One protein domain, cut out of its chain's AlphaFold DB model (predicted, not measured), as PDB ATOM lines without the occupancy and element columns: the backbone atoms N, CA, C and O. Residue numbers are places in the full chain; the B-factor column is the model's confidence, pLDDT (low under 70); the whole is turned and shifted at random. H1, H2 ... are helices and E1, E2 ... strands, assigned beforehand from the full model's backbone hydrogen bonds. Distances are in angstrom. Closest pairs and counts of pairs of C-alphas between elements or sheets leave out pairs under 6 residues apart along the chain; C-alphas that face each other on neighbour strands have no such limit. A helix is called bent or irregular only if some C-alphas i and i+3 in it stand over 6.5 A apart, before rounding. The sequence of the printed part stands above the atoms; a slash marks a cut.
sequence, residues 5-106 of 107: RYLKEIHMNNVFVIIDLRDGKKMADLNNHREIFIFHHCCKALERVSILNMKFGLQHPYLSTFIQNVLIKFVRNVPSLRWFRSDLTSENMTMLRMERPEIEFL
ATOM      1  N   ARG A   5      47.369  42.757 124.651       73.56
ATOM      2  CA  ARG A   5      47.228  43.263 126.026       73.56
ATOM      3  C   ARG A   5      48.234  44.360 126.388       73.56
ATOM      4  O   ARG A   5      47.978  45.085 127.345       73.56
ATOM      5  N   TYR A   6      49.326  44.504 125.636       84.81
ATOM      6  CA  TYR A   6      50.361  45.522 125.868       84.81
ATOM      7  C   TYR A   6      50.410  46.608 124.790       84.81
ATOM      8  O   TYR A   6      51.327  47.428 124.792       84.81
ATOM      9  N   LEU A   7      49.460  46.619 123.847       92.38
ATOM     10  CA  LEU A   7      49.443  47.631 122.800       92.38
ATOM     11  C   LEU A   7      49.112  48.998 123.408       92.38
ATOM     12  O   LEU A   7      47.995  49.220 123.870       92.38
ATOM     13  N   LYS A   8      50.094  49.902 123.396       95.25
ATOM     14  CA  LYS A   8      49.960  51.251 123.959       95.25
ATOM     15  C   LYS A   8      49.566  52.314 122.953       95.25
ATOM     16  O   LYS A   8      49.017  53.341 123.348       95.25
ATOM     17  N   GLU A   9      49.848  52.082 121.677       96.12
ATOM     18  CA  GLU A   9      49.747  53.123 120.665       96.12
ATOM     19  C   GLU A   9      49.272  52.582 119.313       96.12
ATOM     20  O   GLU A   9      49.720  51.525 118.866       96.12
ATOM     21  N   ILE A  10      48.352  53.310 118.671       94.88
ATOM     22  CA  ILE A  10      47.842  53.024 117.321       94.88
ATOM     23  C   ILE A  10      47.905  54.291 116.470       94.88
ATOM     24  O   ILE A  10      47.426  55.350 116.870       94.88
ATOM     25  N   HIS A  11      48.450  54.163 115.260       94.75
ATOM     26  CA  HIS A  11      48.448  55.212 114.241       94.75
ATOM     27  C   HIS A  11      47.773  54.662 112.987       94.75
ATOM     28  O   HIS A  11      48.321  53.802 112.304       94.75
ATOM     29  N   MET A  12      46.569  55.144 112.698       91.19
ATOM     30  CA  MET A  12      45.758  54.766 111.540       91.19
ATOM     31  C   MET A  12      45.285  56.019 110.808       91.19
ATOM     32  O   MET A  12      44.097  56.320 110.733       91.19
ATOM     33  N   ASN A  13      46.242  56.769 110.271       90.69
ATOM     34  CA  ASN A  13      45.961  57.963 109.483       90.69
ATOM     35  C   ASN A  13      45.860  57.600 107.994       90.69
ATOM     36  O   ASN A  13      46.648  56.796 107.500       90.69
ATOM     37  N   ASN A  14      44.930  58.229 107.274       90.38
ATOM     38  CA  ASN A  14      44.671  58.030 105.844       90.38
ATOM     39  C   ASN A  14      44.324  56.580 105.472       90.38
ATOM     40  O   ASN A  14      44.645  56.115 104.376       90.38
ATOM     41  N   VAL A  15      43.680  55.856 106.384       86.56
ATOM     42  CA  VAL A  15      43.282  54.466 106.156       86.56
ATOM     43  C   VAL A  15      41.902  54.385 105.516       86.56
ATOM     44  O   VAL A  15      41.021  55.211 105.768       86.56
ATOM     45  N   PHE A  16      41.709  53.349 104.706       84.25
ATOM     46  CA  PHE A  16      40.402  52.964 104.197       84.25
ATOM     47  C   PHE A  16      39.886  51.767 104.994       84.25
ATOM     48  O   PHE A  16      40.551  50.733 105.063       84.25
ATOM     49  N   VAL A  17      38.714  51.911 105.604       79.31
ATOM     50  CA  VAL A  17      38.114  50.905 106.481       79.31
ATOM     51  C   VAL A  17      36.810  50.404 105.875       79.31
ATOM     52  O   VAL A  17      35.959  51.173 105.422       79.31
ATOM     53  N   ILE A  18      36.640  49.086 105.888       76.50
ATOM     54  CA  ILE A  18      35.403  48.415 105.498       76.50
ATOM     55  C   ILE A  18      34.760  47.886 106.779       76.50
ATOM     56  O   ILE A  18      35.372  47.100 107.497       76.50
ATOM     57  N   ILE A  19      33.540  48.336 107.074       70.44
ATOM     58  CA  ILE A  19      32.738  47.844 108.200       70.44
ATOM     59  C   ILE A  19      31.563  47.045 107.636       70.44
ATOM     60  O   ILE A  19      30.857  47.538 106.754       70.44
ATOM     61  N   ASP A  20      31.325  45.841 108.164       69.38
ATOM     62  CA  ASP A  20      30.083  45.107 107.902       69.38
ATOM     63  C   ASP A  20      28.908  45.856 108.560       69.38
ATOM     64  O   ASP A  20      28.834  46.024 109.780       69.38
ATOM     65  N   LEU A  21      27.984  46.344 107.729       61.25
ATOM     66  CA  LEU A  21      26.838  47.155 108.144       61.25
ATOM     67  C   LEU A  21      25.882  46.433 109.099       61.25
ATOM     68  O   LEU A  21      25.105  47.112 109.774       61.25
ATOM     69  N   ARG A  22      25.941  45.096 109.194       65.75
ATOM     70  CA  ARG A  22      25.143  44.342 110.173       65.75
ATOM     71  C   ARG A  22      25.414  44.800 111.608       65.75
ATOM     72  O   ARG A  22      24.473  44.887 112.394       65.75
ATOM     73  N   ASP A  23      26.645  45.222 111.894       63.97
ATOM     74  CA  ASP A  23      27.052  45.752 113.200       63.97
ATOM     75  C   ASP A  23      27.180  47.280 113.229       63.97
ATOM     76  O   ASP A  23      27.318  47.877 114.299       63.97
ATOM     77  N   GLY A  24      27.063  47.949 112.076       69.88
ATOM     78  CA  GLY A  24      27.230  49.399 111.950       69.88
ATOM     79  C   GLY A  24      26.304  50.198 112.873       69.88
ATOM     80  O   GLY A  24      26.753  51.112 113.562       69.88
ATOM     81  N   LYS A  25      25.024  49.816 112.974       77.38
ATOM     82  CA  LYS A  25      24.080  50.500 113.878       77.38
ATOM     83  C   LYS A  25      24.532  50.447 115.337       77.38
ATOM     84  O   LYS A  25      24.460  51.461 116.017       77.38
ATOM     85  N   LYS A  26      25.036  49.296 115.791       83.00
ATOM     86  CA  LYS A  26      25.529  49.127 117.165       83.00
ATOM     87  C   LYS A  26      26.888  49.784 117.380       83.00
ATOM     88  O   LYS A  26      27.168  50.249 118.474       83.00
ATOM     89  N   MET A  27      27.730  49.853 116.350       82.50
ATOM     90  CA  MET A  27      29.022  50.549 116.408       82.50
ATOM     91  C   MET A  27      28.868  52.066 116.569       82.50
ATOM     92  O   MET A  27      29.691  52.690 117.234       82.50
ATOM     93  N   ALA A  28      27.819  52.645 115.982       84.88
ATOM     94  CA  ALA A  28      27.556  54.083 116.003       84.88
ATOM     95  C   ALA A  28      26.409  54.506 116.936       84.88
ATOM     96  O   ALA A  28      26.113  55.701 117.027       84.88
ATOM     97  N   ASP A  29      25.748  53.580 117.635       88.00
ATOM     98  CA  ASP A  29      24.927  53.972 118.776       88.00
ATOM     99  C   ASP A  29      25.837  54.427 119.924       88.00
ATOM    100  O   ASP A  29      26.938  53.911 120.123       88.00
ATOM    101  N   LEU A  30      25.396  55.420 120.688       89.00
ATOM    102  CA  LEU A  30      26.169  55.944 121.813       89.00
ATOM    103  C   LEU A  30      25.928  55.148 123.106       89.00
ATOM    104  O   LEU A  30      26.347  55.583 124.179       89.00
ATOM    105  N   ASN A  31      25.270  53.985 123.015       87.75
ATOM    106  CA  ASN A  31      25.049  53.108 124.155       87.75
ATOM    107  C   ASN A  31      26.347  52.395 124.533       87.75
ATOM    108  O   ASN A  31      27.187  52.069 123.688       87.75
ATOM    109  N   ASN A  32      26.508  52.109 125.823       77.75
ATOM    110  CA  ASN A  32      27.679  51.404 126.321       77.75
ATOM    111  C   ASN A  32      27.579  49.899 126.015       77.75
ATOM    112  O   ASN A  32      27.091  49.099 126.814       77.75
ATOM    113  N   HIS A  33      28.045  49.525 124.828       81.94
ATOM    114  CA  HIS A  33      28.272  48.142 124.437       81.94
ATOM    115  C   HIS A  33      29.757  47.820 124.610       81.94
ATOM    116  O   HIS A  33      30.567  48.153 123.748       81.94
ATOM    117  N   ARG A  34      30.099  47.147 125.720       77.38
ATOM    118  CA  ARG A  34      31.486  46.836 126.133       77.38
ATOM    119  C   ARG A  34      32.338  46.118 125.086       77.38
ATOM    120  O   ARG A  34      33.555  46.102 125.214       77.38
ATOM    121  N   GLU A  35      31.719  45.494 124.095       83.50
ATOM    122  CA  GLU A  35      32.412  44.691 123.083       83.50
ATOM    123  C   GLU A  35      32.119  45.166 121.655       83.50
ATOM    124  O   GLU A  35      32.510  44.508 120.701       83.50
ATOM    125  N   ILE A  36      31.427  46.301 121.487       87.38
ATOM    126  CA  ILE A  36      31.010  46.797 120.168       87.38
ATOM    127  C   ILE A  36      31.438  48.257 120.012       87.38
ATOM    128  O   ILE A  36      30.632  49.184 120.102       87.38
ATOM    129  N   PHE A  37      32.744  48.446 119.819       89.88
ATOM    130  CA  PHE A  37      33.390  49.702 119.428       89.88
ATOM    131  C   PHE A  37      34.747  49.397 118.763       89.88
ATOM    132  O   PHE A  37      35.278  48.291 118.887       89.88
ATOM    133  N   ILE A  38      35.325  50.357 118.038       89.38
ATOM    134  CA  ILE A  38      36.619  50.154 117.362       89.38
ATOM    135  C   ILE A  38      37.736  49.827 118.366       89.38
ATOM    136  O   ILE A  38      37.783  50.378 119.457       89.38
ATOM    137  N   PHE A  39      38.643  48.917 118.007       90.19
ATOM    138  CA  PHE A  39      39.774  48.498 118.856       90.19
ATOM    139  C   PHE A  39      39.407  47.879 120.221       90.19
ATOM    140  O   PHE A  39      40.275  47.766 121.087       90.19
ATOM    141  N   HIS A  40      38.171  47.404 120.421       89.62
ATOM    142  CA  HIS A  40      37.756  46.797 121.697       89.62
ATOM    143  C   HIS A  40      38.619  45.593 122.134       89.62
ATOM    144  O   HIS A  40      38.755  45.316 123.323       89.62
ATOM    145  N   HIS A  41      39.271  44.897 121.194       87.88
ATOM    146  CA  HIS A  41      40.180  43.785 121.495       87.88
ATOM    147  C   HIS A  41      41.581  44.202 121.984       87.88
ATOM    148  O   HIS A  41      42.318  43.357 122.497       87.88
ATOM    149  N   CYS A  42      41.979  45.467 121.834       89.19
ATOM    150  CA  CYS A  42      43.310  45.960 122.211       89.19
ATOM    151  C   CYS A  42      43.276  47.229 123.076       89.19
ATOM    152  O   CYS A  42      44.298  47.875 123.273       89.19
ATOM    153  N   CYS A  43      42.125  47.567 123.658       89.12
ATOM    154  CA  CYS A  43      41.914  48.818 124.388       89.12
ATOM    155  C   CYS A  43      42.343  48.802 125.870       89.12
ATOM    156  O   CYS A  43      42.083  49.766 126.581       89.12
ATOM    157  N   LYS A  44      42.945  47.716 126.378       89.44
ATOM    158  CA  LYS A  44      43.252  47.581 127.820       89.44
ATOM    159  C   LYS A  44      44.422  48.450 128.285       89.44
ATOM    160  O   LYS A  44      44.393  48.941 129.408       89.44
ATOM    161  N   ALA A  45      45.444  48.592 127.446       94.00
ATOM    162  CA  ALA A  45      46.654  49.367 127.728       94.00
ATOM    163  C   ALA A  45      46.853  50.510 126.721       94.00
ATOM    164  O   ALA A  45      47.919  51.115 126.681       94.00
ATOM    165  N   LEU A  46      45.840  50.782 125.895       95.50
ATOM    166  CA  LEU A  46      45.921  51.719 124.787       95.50
ATOM    167  C   LEU A  46      45.847  53.151 125.318       95.50
ATOM    168  O   LEU A  46      44.805  53.585 125.808       95.50
ATOM    169  N   GLU A  47      46.965  53.860 125.248       97.12
ATOM    170  CA  GLU A  47      47.148  55.197 125.814       97.12
ATOM    171  C   GLU A  47      47.073  56.282 124.730       97.12
ATOM    172  O   GLU A  47      46.571  57.377 124.993       97.12
ATOM    173  N   ARG A  48      47.552  55.991 123.512       97.81
ATOM    174  CA  ARG A  48      47.700  56.973 122.427       97.81
ATOM    175  C   ARG A  48      47.087  56.460 121.132       97.81
ATOM    176  O   ARG A  48      47.443  55.382 120.662       97.81
ATOM    177  N   VAL A  49      46.189  57.227 120.524       97.00
ATOM    178  CA  VAL A  49      45.588  56.845 119.240       97.00
ATOM    179  C   VAL A  49      45.491  58.032 118.294       97.00
ATOM    180  O   VAL A  49      44.983  59.085 118.669       97.00
ATOM    181  N   SER A  50      45.946  57.840 117.056       96.94
ATOM    182  CA  SER A  50      45.761  58.775 115.944       96.94
ATOM    183  C   SER A  50      44.935  58.115 114.842       96.94
ATOM    184  O   SER A  50      45.364  57.100 114.291       96.94
ATOM    185  N   ILE A  51      43.778  58.686 114.510       93.56
ATOM    186  CA  ILE A  51      42.899  58.250 113.416       93.56
ATOM    187  C   ILE A  51      42.438  59.479 112.634       93.56
ATOM    188  O   ILE A  51      41.405  60.070 112.940       93.56
ATOM    189  N   LEU A  52      43.209  59.867 111.626       92.38
ATOM    190  CA  LEU A  52      42.894  61.012 110.771       92.38
ATOM    191  C   LEU A  52      42.551  60.603 109.355       92.38
ATOM    192  O   LEU A  52      43.135  59.660 108.820       92.38
ATOM    193  N   ASN A  53      41.668  61.374 108.726       88.56
ATOM    194  CA  ASN A  53      41.221  61.188 107.353       88.56
ATOM    195  C   ASN A  53      40.819  59.730 107.073       88.56
ATOM    196  O   ASN A  53      41.190  59.139 106.052       88.56
ATOM    197  N   MET A  54      40.117  59.117 108.029       83.88
ATOM    198  CA  MET A  54      39.661  57.741 107.896       83.88
ATOM    199  C   MET A  54      38.500  57.698 106.907       83.88
ATOM    200  O   MET A  54      37.452  58.310 107.112       83.88
ATOM    201  N   LYS A  55      38.684  56.945 105.826       81.38
ATOM    202  CA  LYS A  55      37.678  56.782 104.778       81.38
ATOM    203  C   LYS A  55      36.953  55.469 104.988       81.38
ATOM    204  O   LYS A  55      37.589  54.441 105.191       81.38
ATOM    205  N   PHE A  56      35.634  55.486 104.882       76.88
ATOM    206  CA  PHE A  56      34.851  54.259 104.902       76.88
ATOM    207  C   PHE A  56      34.418  53.892 103.498       76.88
ATOM    208  O   PHE A  56      33.971  54.749 102.739       76.88
ATOM    209  N   GLY A  57      34.477  52.601 103.180       71.19
ATOM    210  CA  GLY A  57      33.950  52.053 101.929       71.19
ATOM    211  C   GLY A  57      32.427  52.002 101.845       71.19
ATOM    212  O   GLY A  57      31.886  51.139 101.163       71.19
ATOM    213  N   LEU A  58      31.731  52.883 102.560       65.50
ATOM    214  CA  LEU A  58      30.280  52.912 102.652       65.50
ATOM    215  C   LEU A  58      29.752  54.148 101.923       65.50
ATOM    216  O   LEU A  58      30.124  55.272 102.252       65.50
ATOM    217  N   GLN A  59      28.822  53.954 100.989       62.41
ATOM    218  CA  GLN A  59      27.955  55.038 100.525       62.41
ATOM    219  C   GLN A  59      26.798  55.174 101.519       62.41
ATOM    220  O   GLN A  59      25.725  54.608 101.323       62.41
ATOM    221  N   HIS A  60      27.039  55.859 102.637       64.94
ATOM    222  CA  HIS A  60      25.997  56.143 103.620       64.94
ATOM    223  C   HIS A  60      25.735  57.654 103.668       64.94
ATOM    224  O   HIS A  60      26.681  58.412 103.892       64.94
ATOM    225  N   PRO A  61      24.481  58.121 103.512       70.12
ATOM    226  CA  PRO A  61      24.162  59.555 103.524       70.12
ATOM    227  C   PRO A  61      24.521  60.237 104.854       70.12
ATOM    228  O   PRO A  61      24.725  61.444 104.898       70.12
ATOM    229  N   TYR A  62      24.668  59.453 105.924       76.19
ATOM    230  CA  TYR A  62      25.050  59.919 107.261       76.19
ATOM    231  C   TYR A  62      26.450  59.458 107.674       76.19
ATOM    232  O   TYR A  62      26.697  59.227 108.857       76.19
ATOM    233  N   LEU A  63      27.354  59.237 106.713       81.56
ATOM    234  CA  LEU A  63      28.687  58.718 107.012       81.56
ATOM    235  C   LEU A  63      29.449  59.624 107.995       81.56
ATOM    236  O   LEU A  63      30.063  59.118 108.923       81.56
ATOM    237  N   SER A  64      29.357  60.947 107.855       84.94
ATOM    238  CA  SER A  64      29.998  61.886 108.784       84.94
ATOM    239  C   SER A  64      29.517  61.692 110.226       84.94
ATOM    240  O   SER A  64      30.334  61.481 111.120       84.94
ATOM    241  N   THR A  65      28.200  61.682 110.457       89.75
ATOM    242  CA  THR A  65      27.601  61.439 111.780       89.75
ATOM    243  C   THR A  65      27.976  60.065 112.326       89.75
ATOM    244  O   THR A  65      28.312  59.934 113.499       89.75
ATOM    245  N   PHE A  66      27.970  59.040 111.471       87.94
ATOM    246  CA  PHE A  66      28.386  57.692 111.839       87.94
ATOM    247  C   PHE A  66      29.825  57.671 112.370       87.94
ATOM    248  O   PHE A  66      30.072  57.129 113.445       87.94
ATOM    249  N   ILE A  67      30.761  58.304 111.655       89.31
ATOM    250  CA  ILE A  67      32.171  58.379 112.058       89.31
ATOM    251  C   ILE A  67      32.302  59.079 113.405       89.31
ATOM    252  O   ILE A  67      32.953  58.551 114.303       89.31
ATOM    253  N   GLN A  68      31.646  60.229 113.574       93.94
ATOM    254  CA  GLN A  68      31.681  60.972 114.835       93.94
ATOM    255  C   GLN A  68      31.218  60.108 116.010       93.94
ATOM    256  O   GLN A  68      31.911  60.027 117.023       93.94
ATOM    257  N   ASN A  69      30.101  59.396 115.858       93.44
ATOM    258  CA  ASN A  69      29.587  58.536 116.917       93.44
ATOM    259  C   ASN A  69      30.528  57.373 117.242       93.44
ATOM    260  O   ASN A  69      30.719  57.062 118.416       93.44
ATOM    261  N   VAL A  70      31.145  56.753 116.231       91.19
ATOM    262  CA  VAL A  70      32.135  55.683 116.434       91.19
ATOM    263  C   VAL A  70      33.339  56.195 117.231       91.19
ATOM    264  O   VAL A  70      33.777  55.531 118.173       91.19
ATOM    265  N   LEU A  71      33.853  57.384 116.900       94.62
ATOM    266  CA  LEU A  71      34.980  57.997 117.610       94.62
ATOM    267  C   LEU A  71      34.599  58.388 119.048       94.62
ATOM    268  O   LEU A  71      35.343  58.082 119.978       94.62
ATOM    269  N   ILE A  72      33.420  58.986 119.263       96.25
ATOM    270  CA  ILE A  72      32.896  59.291 120.610       96.25
ATOM    271  C   ILE A  72      32.792  58.013 121.441       96.25
ATOM    272  O   ILE A  72      33.257  57.955 122.581       96.25
ATOM    273  N   LYS A  73      32.185  56.968 120.869       95.00
ATOM    274  CA  LYS A  73      31.993  55.690 121.549       95.00
ATOM    275  C   LYS A  73      33.326  55.068 121.942       95.00
ATOM    276  O   LYS A  73      33.452  54.593 123.069       95.00
ATOM    277  N   PHE A  74      34.317  55.108 121.055       94.75
ATOM    278  CA  PHE A  74      35.675  54.660 121.352       94.75
ATOM    279  C   PHE A  74      36.256  55.386 122.570       94.75
ATOM    280  O   PHE A  74      36.624  54.741 123.551       94.75
ATOM    281  N   VAL A  75      36.261  56.720 122.560       95.94
ATOM    282  CA  VAL A  75      36.823  57.536 123.650       95.94
ATOM    283  C   VAL A  75      36.175  57.211 125.000       95.94
ATOM    284  O   VAL A  75      36.868  57.070 126.013       95.94
ATOM    285  N   ARG A  76      34.850  57.037 125.018       95.12
ATOM    286  CA  ARG A  76      34.098  56.679 126.230       95.12
ATOM    287  C   ARG A  76      34.410  55.274 126.750       95.12
ATOM    288  O   ARG A  76      34.284  55.038 127.946       95.12
ATOM    289  N   ASN A  77      34.807  54.343 125.880       93.81
ATOM    290  CA  ASN A  77      34.993  52.931 126.233       93.81
ATOM    291  C   ASN A  77      36.455  52.506 126.442       93.81
ATOM    292  O   ASN A  77      36.689  51.386 126.896       93.81
ATOM    293  N   VAL A  78      37.440  53.362 126.149       93.94
ATOM    294  CA  VAL A  78      38.869  53.047 126.340       93.94
ATOM    295  C   VAL A  78      39.427  53.751 127.574       93.94
ATOM    296  O   VAL A  78      39.976  54.845 127.456       93.94
ATOM    297  N   PRO A  79      39.332  53.157 128.777       90.69
ATOM    298  CA  PRO A  79      39.675  53.841 130.026       90.69
ATOM    299  C   PRO A  79      41.144  54.276 130.103       90.69
ATOM    300  O   PRO A  79      41.448  55.303 130.699       90.69
ATOM    301  N   SER A  80      42.060  53.544 129.464       95.44
ATOM    302  CA  SER A  80      43.492  53.861 129.464       95.44
ATOM    303  C   SER A  80      43.882  55.026 128.553       95.44
ATOM    304  O   SER A  80      45.025  55.470 128.627       95.44
ATOM    305  N   LEU A  81      42.975  55.509 127.695       97.50
ATOM    306  CA  LEU A  81      43.281  56.538 126.705       97.50
ATOM    307  C   LEU A  81      43.708  57.836 127.400       97.50
ATOM    308  O   LEU A  81      43.053  58.288 128.337       97.50
ATOM    309  N   ARG A  82      44.813  58.420 126.936       98.00
ATOM    310  CA  ARG A  82      45.391  59.686 127.420       98.00
ATOM    311  C   ARG A  82      45.561  60.706 126.309       98.00
ATOM    312  O   ARG A  82      45.588  61.899 126.575       98.00
ATOM    313  N   TRP A  83      45.686  60.239 125.073       98.31
ATOM    314  CA  TRP A  83      45.938  61.083 123.920       98.31
ATOM    315  C   TRP A  83      45.144  60.566 122.728       98.31
ATOM    316  O   TRP A  83      45.249  59.388 122.366       98.31
ATOM    317  N   PHE A  84      44.343  61.438 122.123       98.06
ATOM    318  CA  PHE A  84      43.484  61.083 121.006       98.06
ATOM    319  C   PHE A  84      43.491  62.157 119.924       98.06
ATOM    320  O   PHE A  84      43.019  63.275 120.128       98.06
ATOM    321  N   ARG A  85      43.993  61.788 118.748       97.88
ATOM    322  CA  ARG A  85      43.975  62.633 117.560       97.88
ATOM    323  C   ARG A  85      43.022  62.070 116.524       97.88
ATOM    324  O   ARG A  85      43.174  60.915 116.128       97.88
ATOM    325  N   SER A  86      42.048  62.861 116.088       95.88
ATOM    326  CA  SER A  86      41.046  62.382 115.136       95.88
ATOM    327  C   SER A  86      40.313  63.499 114.406       95.88
ATOM    328  O   SER A  86      40.423  64.656 114.785       95.88
ATOM    329  N   ASP A  87      39.486  63.133 113.428       94.25
ATOM    330  CA  ASP A  87      38.587  64.069 112.738       94.25
ATOM    331  C   ASP A  87      37.330  64.423 113.572       94.25
ATOM    332  O   ASP A  87      36.278  64.750 113.015       94.25
ATOM    333  N   LEU A  88      37.377  64.298 114.907       96.00
ATOM    334  CA  LEU A  88      36.275  64.718 115.775       96.00
ATOM    335  C   LEU A  88      35.974  66.209 115.566       96.00
ATOM    336  O   LEU A  88      36.870  67.045 115.461       96.00
ATOM    337  N   THR A  89      34.690  66.568 115.544       96.75
ATOM    338  CA  THR A  89      34.312  67.984 115.513       96.75
ATOM    339  C   THR A  89      34.720  68.674 116.814       96.75
ATOM    340  O   THR A  89      34.782  68.061 117.883       96.75
ATOM    341  N   SER A  90      34.940  69.989 116.749       96.94
ATOM    342  CA  SER A  90      35.251  70.796 117.936       96.94
ATOM    343  C   SER A  90      34.172  70.708 119.019       96.94
ATOM    344  O   SER A  90      34.493  70.715 120.207       96.94
ATOM    345  N   GLU A  91      32.905  70.588 118.621       97.38
ATOM    346  CA  GLU A  91      31.774  70.385 119.531       97.38
ATOM    347  C   GLU A  91      31.897  69.053 120.285       97.38
ATOM    348  O   GLU A  91      31.885  69.036 121.517       97.38
ATOM    349  N   ASN A  92      32.135  67.953 119.566       97.62
ATOM    350  CA  ASN A  92      32.294  66.630 120.167       97.62
ATOM    351  C   ASN A  92      33.545  66.540 121.048       97.62
ATOM    352  O   ASN A  92      33.491  65.944 122.122       97.62
ATOM    353  N   MET A  93      34.656  67.169 120.650       97.88
ATOM    354  CA  MET A  93      35.837  67.278 121.512       97.88
ATOM    355  C   MET A  93      35.536  68.056 122.794       97.88
ATOM    356  O   MET A  93      35.997  67.671 123.863       97.88
ATOM    357  N   THR A  94      34.771  69.146 122.710       98.12
ATOM    358  CA  THR A  94      34.400  69.948 123.886       98.12
ATOM    359  C   THR A  94      33.538  69.134 124.845       98.12
ATOM    360  O   THR A  94      33.829  69.095 126.038       98.12
ATOM    361  N   MET A  95      32.543  68.416 124.319       97.88
ATOM    362  CA  MET A  95      31.739  67.468 125.092       97.88
ATOM    363  C   MET A  95      32.613  66.403 125.770       97.88
ATOM    364  O   MET A  95      32.528  66.209 126.981       97.88
ATOM    365  N   LEU A  96      33.503  65.751 125.019       97.69
ATOM    366  CA  LEU A  96      34.362  64.686 125.542       97.69
ATOM    367  C   LEU A  96      35.385  65.181 126.568       97.69
ATOM    368  O   LEU A  96      35.693  64.447 127.499       97.69
ATOM    369  N   ARG A  97      35.877  66.419 126.456       97.69
ATOM    370  CA  ARG A  97      36.743  67.031 127.479       97.69
ATOM    371  C   ARG A  97      36.024  67.222 128.813       97.69
ATOM    372  O   ARG A  97      36.670  67.124 129.850       97.69
ATOM    373  N   MET A  98      34.714  67.481 128.801       97.81
ATOM    374  CA  MET A  98      33.924  67.561 130.036       97.81
ATOM    375  C   MET A  98      33.729  66.182 130.677       97.81
ATOM    376  O   MET A  98      33.719  66.070 131.898       97.81
ATOM    377  N   GLU A  99      33.590  65.132 129.866       96.62
ATOM    378  CA  GLU A  99      33.407  63.754 130.344       96.62
ATOM    379  C   GLU A  99      34.718  63.090 130.782       96.62
ATOM    380  O   GLU A  99      34.729  62.304 131.729       96.62
ATOM    381  N   ARG A 100      35.809  63.380 130.068       97.25
ATOM    382  CA  ARG A 100      37.133  62.764 130.219       97.25
ATOM    383  C   ARG A 100      38.245  63.817 130.143       97.25
ATOM    384  O   ARG A 100      38.974  63.876 129.146       97.25
ATOM    385  N   PRO A 101      38.379  64.673 131.173       97.50
ATOM    386  CA  PRO A 101      39.358  65.764 131.190       97.50
ATOM    387  C   PRO A 101      40.817  65.284 131.184       97.50
ATOM    388  O   PRO A 101      41.724  66.061 130.901       97.50
ATOM    389  N   GLU A 102      41.064  64.011 131.486       97.75
ATOM    390  CA  GLU A 102      42.385  63.390 131.482       97.75
ATOM    391  C   GLU A 102      42.918  63.030 130.085       97.75
ATOM    392  O   GLU A 102      44.035  62.513 129.990       97.75
ATOM    393  N   ILE A 103      42.127  63.252 129.025       98.06
ATOM    394  CA  ILE A 103      42.516  63.000 127.635       98.06
ATOM    395  C   ILE A 103      42.897  64.306 126.937       98.06
ATOM    396  O   ILE A 103      42.127  65.265 126.882       98.06
ATOM    397  N   GLU A 104      44.059  64.299 126.295       98.25
ATOM    398  CA  GLU A 104      44.453  65.316 125.329       98.25
ATOM    399  C   GLU A 104      43.822  65.026 123.956       98.25
ATOM    400  O   GLU A 104      44.093  63.989 123.346       98.25
ATOM    401  N   PHE A 105      42.988  65.948 123.464       97.62
ATOM    402  CA  PHE A 105      42.323  65.845 122.158       97.62
ATOM    403  C   PHE A 105      42.925  66.795 121.126       97.62
ATOM    404  O   PHE A 105      43.044  67.996 121.400       97.62
ATOM    405  N   LEU A 106      43.205  66.267 119.932       95.25
ATOM    406  CA  LEU A 106      43.788  66.980 118.792       95.25
ATOM    407  C   LEU A 106      43.052  66.652 117.483       95.25
ATOM    408  O   LEU A 106      42.504  65.557 117.331       95.25
TER     409      LEU A 106
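What this domain is: This is residues 5 to 106 of the 107 residues of an uncharacterized protein of Fragilariopsis cylindrus CCMP1102 (UniProt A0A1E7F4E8). Picture a small wall of four short parallel strands, E1 to E4, with the helices to one side of it and its other face bare. H2, the longest helix, and H3 run side by side next to that wall, and H1 is farther out, crossing H2 steeply and clear of the sheet. The printed part has 102 residues, with three named helices and four named strands in the order E1 H1 E2 H2 E3 H3 E4; the sheet's order is E1 E2 E3 E4, all parallel. The class is mixed, helices and strands, with 47 residues, under half, in named elements. The whole is compact, with a radius of gyration of the C-alphas of 12.8 A and spans of 35 by 31 by 27 A.

How they stand to each other: Look first at the sheet: E1, residues 9 to 11, E2, residues 48 to 51, E3, residues 83 to 86, and E4, residues 104 to 106, with E1 and E4 as edge strands. Between E1 and E2, N 50 and O 10 are within hydrogen-bond range at 2.9 A; between E2 and E3, N 51 and O 85 at 2.8 A; between E3 and E4, N 84 and O 104 at 2.8 A. H2, residues 63 to 77, only grazes the sheet with its residues 68 to 75. H3, residues 90 to 99, only grazes it with residues 90 to 97. H2 and H3 touch at a shallow tilt of 19 degrees, the same way; their closest C-alphas, of Ile 72 and Asn 92, are 7.4 A apart. H1, residues 21 to 28, is not on the sheet; it touches H2 at a steep tilt of 60 degrees, the closest C-alphas being those of Ala 28 and Val 70, 4.9 A apart. H1 and H3 are apart. E1, H1, E2, then E2, H2, E3, and E3, H3, E4 are strand-helix-strand units, two parallel neighbour strands with a helix between, each with a right-handed crossover. Every O i to N i+4 pair is within hydrogen-bond range in H2 and H3, but 2 of 4 in H1.

Where its parts are: Find C-alpha 9 at (49.747, 53.123, 120.665), where E1 begins. H2 runs 21.0 A from C-alpha 63 at (28.687, 58.718, 107.012) to C-alpha 77; H3 runs 14.4 A, E2 10.3 A and E3 10.1 A. H1, 10.5 A, is irregular: C-alphas 22 and 25 are 7.3 A apart. E4 ends at C-alpha 106, (43.788, 66.980, 118.792).

The domain as a whole: The C-alphas farthest apart are those of Tyr 6 and Pro 61, 37.2 A. The printed part has no cut; the links H1 to E2, 19 residues, and E2 to H2, 11 residues, are long. Look for pLDDT under 70 at residues 20 to 24 and 58 to 60; the mean of the printed part is 88.6.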